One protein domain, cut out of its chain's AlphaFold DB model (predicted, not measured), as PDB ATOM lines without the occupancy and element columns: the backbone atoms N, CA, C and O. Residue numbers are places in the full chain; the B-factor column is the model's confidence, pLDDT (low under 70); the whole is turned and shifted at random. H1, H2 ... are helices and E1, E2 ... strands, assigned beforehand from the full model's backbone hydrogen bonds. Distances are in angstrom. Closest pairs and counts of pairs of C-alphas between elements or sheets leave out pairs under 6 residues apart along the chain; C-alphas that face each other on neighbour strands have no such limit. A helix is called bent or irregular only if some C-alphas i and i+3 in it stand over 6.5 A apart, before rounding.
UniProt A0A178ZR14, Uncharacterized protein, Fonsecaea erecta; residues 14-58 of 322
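This is residues 14 to 58 of the 322 residues of an uncharacterized protein of Fonsecaea erecta (UniProt A0A178ZR14). Picture one long helix, H1, with a long unnamed stretch, residues 36 to 52, that folds back from the helix's far end to its beginning, where a very short strand, E1, sits beside the residues just before the helix. The printed part has 45 residues, with one named helix and one named strand in the order H1, E1. The class is mostly helix, though under half of the residues are in named elements. The whole is loose, with a radius of gyration of the C-alphas of 11.9 A, and elongated, spanning 35 by 20 by 14 A.

Start at residues 16 to 17, which pair in parallel with residues 53 to 55, the strand E1. E1 pairs with no named strand. Next look at residues 18 to 35, the helix H1, in which every O i to N i+4 pair is within hydrogen-bond range. Between H1 and E1, 4 pairs of C-alphas are within 8 A, and the closest C-alphas are those of Phe 18 and Val 53, 5.5 A apart. Their centres are 17.3 A apart.

Find C-alpha 18 at (57.092, -40.934, 35.469); from there H1 runs 25.5 A to C-alpha 35 at (36.280, -45.225, 21.323). It is not bent. Then go to C-alpha 53 at (54.729, -40.936, 40.467), where E1 begins; it ends 5.8 A away at C-alpha 55.

The two C-alphas farthest apart are those of Gly 37 and Pro 58, at 36.8 A. The printed part has no cut, and the link from H1 to E1, 17 residues, is long. In the B-factor column, the mean pLDDT of the printed part is 76.8; look for values under 70 at residues 14 to 16 and 50 to 58.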
ATOM      1  N   SER A  14      52.687 -49.682  44.666       53.41
ATOM      2  CA  SER A  14      52.221 -49.338  43.317       53.41
ATOM      3  C   SER A  14      52.944 -48.152  42.663       53.41
ATOM      4  O   SER A  14      52.578 -47.766  41.554       53.41
ATOM      5  N   ALA A  15      53.948 -47.561  43.311       56.91
ATOM      6  CA  ALA A  15      54.681 -46.409  42.790       56.91
ATOM      7  C   ALA A  15      55.399 -46.711  41.454       56.91
ATOM      8  O   ALA A  15      56.375 -47.461  41.424       56.91
ATOM      9  N   ARG A  16      54.942 -46.096  40.352       63.78
ATOM     10  CA  ARG A  16      55.530 -46.236  39.004       63.78
ATOM     11  C   ARG A  16      56.442 -45.039  38.681       63.78
ATOM     12  O   ARG A  16      56.203 -43.940  39.186       63.78
ATOM     13  N   PRO A  17      57.489 -45.205  37.852       70.19
ATOM     14  CA  PRO A  17      58.281 -44.074  37.369       70.19
ATOM     15  C   PRO A  17      57.466 -43.209  36.392       70.19
ATOM     16  O   PRO A  17      56.560 -43.699  35.712       70.19
ATOM     17  N   PHE A  18      57.808 -41.921  36.291       74.88
ATOM     18  CA  PHE A  18      57.092 -40.934  35.469       74.88
ATOM     19  C   PHE A  18      56.976 -41.338  33.994       74.88
ATOM     20  O   PHE A  18      55.948 -41.097  33.365       74.88
ATOM     21  N   THR A  19      57.998 -41.998  33.445       76.06
ATOM     22  CA  THR A  19      58.004 -42.493  32.060       76.06
ATOM     23  C   THR A  19      56.872 -43.488  31.807       76.06
ATOM     24  O   THR A  19      56.138 -43.347  30.830       76.06
ATOM     25  N   HIS A  20      56.660 -44.431  32.728       75.75
ATOM     26  CA  HIS A  20      55.555 -45.386  32.665       75.75
ATOM     27  C   HIS A  20      54.195 -44.713  32.876       75.75
ATOM     28  O   HIS A  20      53.264 -44.983  32.125       75.75
ATOM     29  N   ALA A  21      54.081 -43.792  33.837       77.00
ATOM     30  CA  ALA A  21      52.834 -43.060  34.073       77.00
ATOM     31  C   ALA A  21      52.422 -42.208  32.857       77.00
ATOM     32  O   ALA A  21      51.248 -42.172  32.485       77.00
ATOM     33  N   LYS A  22      53.396 -41.578  32.191       82.31
ATOM     34  CA  LYS A  22      53.190 -40.823  30.951       82.31
ATOM     35  C   LYS A  22      52.755 -41.741  29.807       82.31
ATOM     36  O   LYS A  22      51.792 -41.418  29.116       82.31
ATOM     37  N   ALA A  23      53.423 -42.880  29.620       83.38
ATOM     38  CA  ALA A  23      53.063 -43.850  28.585       83.38
ATOM     39  C   ALA A  23      51.635 -44.392  28.776       83.38
ATOM     40  O   ALA A  23      50.846 -44.385  27.830       83.38
ATOM     41  N   ASP A  24      51.273 -44.764  30.005       82.50
ATOM     42  CA  ASP A  24      49.929 -45.239  30.350       82.50
ATOM     43  C   ASP A  24      48.863 -44.159  30.106       82.50
ATOM     44  O   ASP A  24      47.774 -44.454  29.608       82.50
ATOM     45  N   ALA A  25      49.164 -42.895  30.425       85.88
ATOM     46  CA  ALA A  25      48.256 -41.774  30.197       85.88
ATOM     47  C   ALA A  25      48.005 -41.533  28.698       85.88
ATOM     48  O   ALA A  25      46.860 -41.330  28.291       85.88
ATOM     49  N   PHE A  26      49.045 -41.625  27.862       87.38
ATOM     50  CA  PHE A  26      48.888 -41.555  26.408       87.38
ATOM     51  C   PHE A  26      48.104 -42.749  25.865       87.38
ATOM     52  O   PHE A  26      47.176 -42.546  25.086       87.38
ATOM     53  N   ALA A  27      48.408 -43.973  26.301       87.00
ATOM     54  CA  ALA A  27      47.688 -45.169  25.866       87.00
ATOM     55  C   ALA A  27      46.186 -45.083  26.187       87.00
ATOM     56  O   ALA A  27      45.347 -45.361  25.328       87.00
ATOM     57  N   LYS A  28      45.833 -44.615  27.391       87.19
ATOM     58  CA  LYS A  28      44.438 -44.361  27.782       87.19
ATOM     59  C   LYS A  28      43.788 -43.278  26.930       87.19
ATOM     60  O   LYS A  28      42.655 -43.456  26.494       87.19
ATOM     61  N   ALA A  29      44.493 -42.179  26.673       86.81
ATOM     62  CA  ALA A  29      43.971 -41.095  25.850       86.81
ATOM     63  C   ALA A  29      43.710 -41.552  24.407       86.81
ATOM     64  O   ALA A  29      42.657 -41.242  23.853       86.81
ATOM     65  N   TYR A  30      44.611 -42.352  23.827       87.38
ATOM     66  CA  TYR A  30      44.406 -42.965  22.515       87.38
ATOM     67  C   TYR A  30      43.202 -43.907  22.503       87.38
ATOM     68  O   TYR A  30      42.381 -43.799  21.599       87.38
ATOM     69  N   ALA A  31      43.053 -44.764  23.517       88.06
ATOM     70  CA  ALA A  31      41.911 -45.670  23.629       88.06
ATOM     71  C   ALA A  31      40.575 -44.918  23.785       88.06
ATOM     72  O   ALA A  31      39.571 -45.271  23.169       88.06
ATOM     73  N   MET A  32      40.546 -43.844  24.578       86.19
ATOM     74  CA  MET A  32      39.352 -43.005  24.727       86.19
ATOM     75  C   MET A  32      39.018 -42.248  23.441       86.19
ATOM     76  O   MET A  32      37.850 -42.139  23.077       86.19
ATOM     77  N   ALA A  33      40.026 -41.734  22.736       86.06
ATOM     78  CA  ALA A  33      39.829 -41.049  21.466       86.06
ATOM     79  C   ALA A  33      39.302 -42.020  20.394       86.06
ATOM     80  O   ALA A  33      38.291 -41.729  19.750       86.06
ATOM     81  N   SER A  34      39.897 -43.215  20.288       85.12
ATOM     82  CA  SER A  34      39.446 -44.252  19.356       85.12
ATOM     83  C   SER A  34      38.024 -44.726  19.651       85.12
ATOM     84  O   SER A  34      37.243 -44.887  18.719       85.12
ATOM     85  N   ASN A  35      37.650 -44.870  20.929       87.00
ATOM     86  CA  ASN A  35      36.280 -45.225  21.323       87.00
ATOM     87  C   ASN A  35      35.254 -44.150  20.930       87.00
ATOM     88  O   ASN A  35      34.095 -44.465  20.684       87.00
ATOM     89  N   ASN A  36      35.686 -42.892  20.824       84.00
ATOM     90  CA  ASN A  36      34.865 -41.771  20.368       84.00
ATOM     91  C   ASN A  36      34.953 -41.535  18.846       84.00
ATOM     92  O   ASN A  36      34.472 -40.511  18.356       84.00
ATOM     93  N   GLY A  37      35.591 -42.443  18.096       80.00
ATOM     94  CA  GLY A  37      35.740 -42.361  16.639       80.00
ATOM     95  C   GLY A  37      36.641 -41.220  16.156       80.00
ATOM     96  O   GLY A  37      36.578 -40.847  14.987       80.00
ATOM     97  N   LYS A  38      37.462 -40.634  17.038       82.31
ATOM     98  CA  LYS A  38      38.323 -39.484  16.727       82.31
ATOM     99  C   LYS A  38      39.786 -39.812  17.013       82.31
ATOM    100  O   LYS A  38      40.114 -40.467  17.994       82.31
ATOM    101  N   GLY A  39      40.689 -39.333  16.162       81.50
ATOM    102  CA  GLY A  39      42.122 -39.376  16.447       81.50
ATOM    103  C   GLY A  39      42.495 -38.407  17.572       81.50
ATOM    104  O   GLY A  39      41.830 -37.389  17.775       81.50
ATOM    105  N   LEU A  40      43.576 -38.705  18.293       85.69
ATOM    106  CA  LEU A  40      44.148 -37.767  19.256       85.69
ATOM    107  C   LEU A  40      44.689 -36.535  18.507       85.69
ATOM    108  O   LEU A  40      45.398 -36.680  17.510       85.69
ATOM    109  N   ALA A  41      44.364 -35.324  18.966       85.12
ATOM    110  CA  ALA A  41      44.838 -34.100  18.323       85.12
ATOM    111  C   ALA A  41      46.371 -33.983  18.402       85.12
ATOM    112  O   ALA A  41      46.992 -34.329  19.414       85.12
ATOM    113  N   ARG A  42      46.997 -33.454  17.343       83.62
ATOM    114  CA  ARG A  42      48.444 -33.208  17.323       83.62
ATOM    115  C   ARG A  42      48.796 -32.185  18.408       83.62
ATOM    116  O   ARG A  42      48.286 -31.073  18.388       83.62
ATOM    117  N   GLY A  43      49.660 -32.573  19.346       83.12
ATOM    118  CA  GLY A  43      50.039 -31.744  20.498       83.12
ATOM    119  C   GLY A  43      49.192 -31.957  21.759       83.12
ATOM    120  O   GLY A  43      49.425 -31.280  22.757       83.12
ATOM    121  N   PHE A  44      48.243 -32.900  21.757       84.44
ATOM    122  CA  PHE A  44      47.492 -33.250  22.961       84.44
ATOM    123  C   PHE A  44      48.414 -33.825  24.047       84.44
ATOM    124  O   PHE A  44      49.192 -34.749  23.801       84.44
ATOM    125  N   THR A  45      48.297 -33.294  25.262       83.50
ATOM    126  CA  THR A  45      49.025 -33.759  26.445       83.50
ATOM    127  C   THR A  45      48.028 -34.338  27.452       83.50
ATOM    128  O   THR A  45      47.181 -33.606  27.961       83.50
ATOM    129  N   PRO A  46      48.064 -35.657  27.723       83.81
ATOM    130  CA  PRO A  46      47.159 -36.272  28.679       83.81
ATOM    131  C   PRO A  46      47.528 -35.850  30.103       83.81
ATOM    132  O   PRO A  46      48.704 -35.687  30.432       83.81
ATOM    133  N   PHE A  47      46.517 -35.717  30.957       83.06
ATOM    134  CA  PHE A  47      46.729 -35.491  32.380       83.06
ATOM    135  C   PHE A  47      47.397 -36.722  33.005       83.06
ATOM    136  O   PHE A  47      46.885 -37.839  32.901       83.06
ATOM    137  N   VAL A  48      48.549 -36.514  33.642       81.19
ATOM    138  CA  VAL A  48      49.276 -37.552  34.378       81.19
ATOM    139  C   VAL A  48      49.039 -37.317  35.863       81.19
ATOM    140  O   VAL A  48      49.361 -36.250  36.380       81.19
ATOM    141  N   ASP A  49      48.481 -38.312  36.549       75.81
ATOM    142  CA  ASP A  49      48.327 -38.261  37.999       75.81
ATOM    143  C   ASP A  49      49.698 -38.385  38.679       75.81
ATOM    144  O   ASP A  49      50.318 -39.451  38.706       75.81
ATOM    145  N   MET A  50      50.168 -37.263  39.223       69.75
ATOM    146  CA  MET A  50      51.470 -37.158  39.876       69.75
ATOM    147  C   MET A  50      51.493 -37.795  41.268       69.75
ATOM    148  O   MET A  50      52.577 -38.082  41.771       69.75
ATOM    149  N   SER A  51      50.334 -38.070  41.881       67.94
ATOM    150  CA  SER A  51      50.259 -38.672  43.222       67.94
ATOM    151  C   SER A  51      50.839 -40.093  43.272       67.94
ATOM    152  O   SER A  51      51.321 -40.540  44.311       67.94
ATOM    153  N   CYS A  52      50.854 -40.788  42.129       61.12
ATOM    154  CA  CYS A  52      51.374 -42.147  41.980       61.12
ATOM    155  C   CYS A  52      52.809 -42.202  41.413       61.12
ATOM    156  O   CYS A  52      53.375 -43.293  41.264       61.12
ATOM    157  N   VAL A  53      53.398 -41.048  41.076       63.16
ATOM    158  CA  VAL A  53      54.729 -40.936  40.467       63.16
ATOM    159  C   VAL A  53      55.767 -40.712  41.561       63.16
ATOM    160  O   VAL A  53      55.881 -39.627  42.120       63.16
ATOM    161  N   LYS A  54      56.560 -41.744  41.860       60.84
ATOM    162  CA  LYS A  54      57.586 -41.681  42.920       60.84
ATOM    163  C   LYS A  54      58.944 -41.174  42.428       60.84
ATOM    164  O   LYS A  54      59.717 -40.642  43.216       60.84
ATOM    165  N   PHE A  55      59.234 -41.339  41.136       57.97
ATOM    166  CA  PHE A  55      60.518 -40.977  40.537       57.97
ATOM    167  C   PHE A  55      60.305 -40.385  39.142       57.97
ATOM    168  O   PHE A  55      59.641 -40.998  38.299       57.97
ATOM    169  N   PHE A  56      60.912 -39.231  38.865       61.03
ATOM    170  CA  PHE A  56      61.055 -38.685  37.513       61.03
ATOM    171  C   PHE A  56      62.140 -39.464  36.750       61.03
ATOM    172  O   PHE A  56      63.177 -38.921  36.407       61.03
ATOM    173  N   GLY A  57      61.919 -40.770  36.551       53.50
ATOM    174  CA  GLY A  57      62.910 -41.692  35.985       53.50
ATOM    175  C   GLY A  57      64.202 -41.797  36.815       53.50
ATOM    176  O   GLY A  57      64.394 -41.065  37.790       53.50
ATOM    177  N   PRO A  58      65.107 -42.724  36.474       52.28
ATOM    178  CA  PRO A  58      66.488 -42.578  36.889       52.28
ATOM    179  C   PRO A  58      67.053 -41.343  36.171       52.28
ATOM    180  O   PRO A  58      67.038 -41.268  34.946       52.28
TER     181      PRO A  58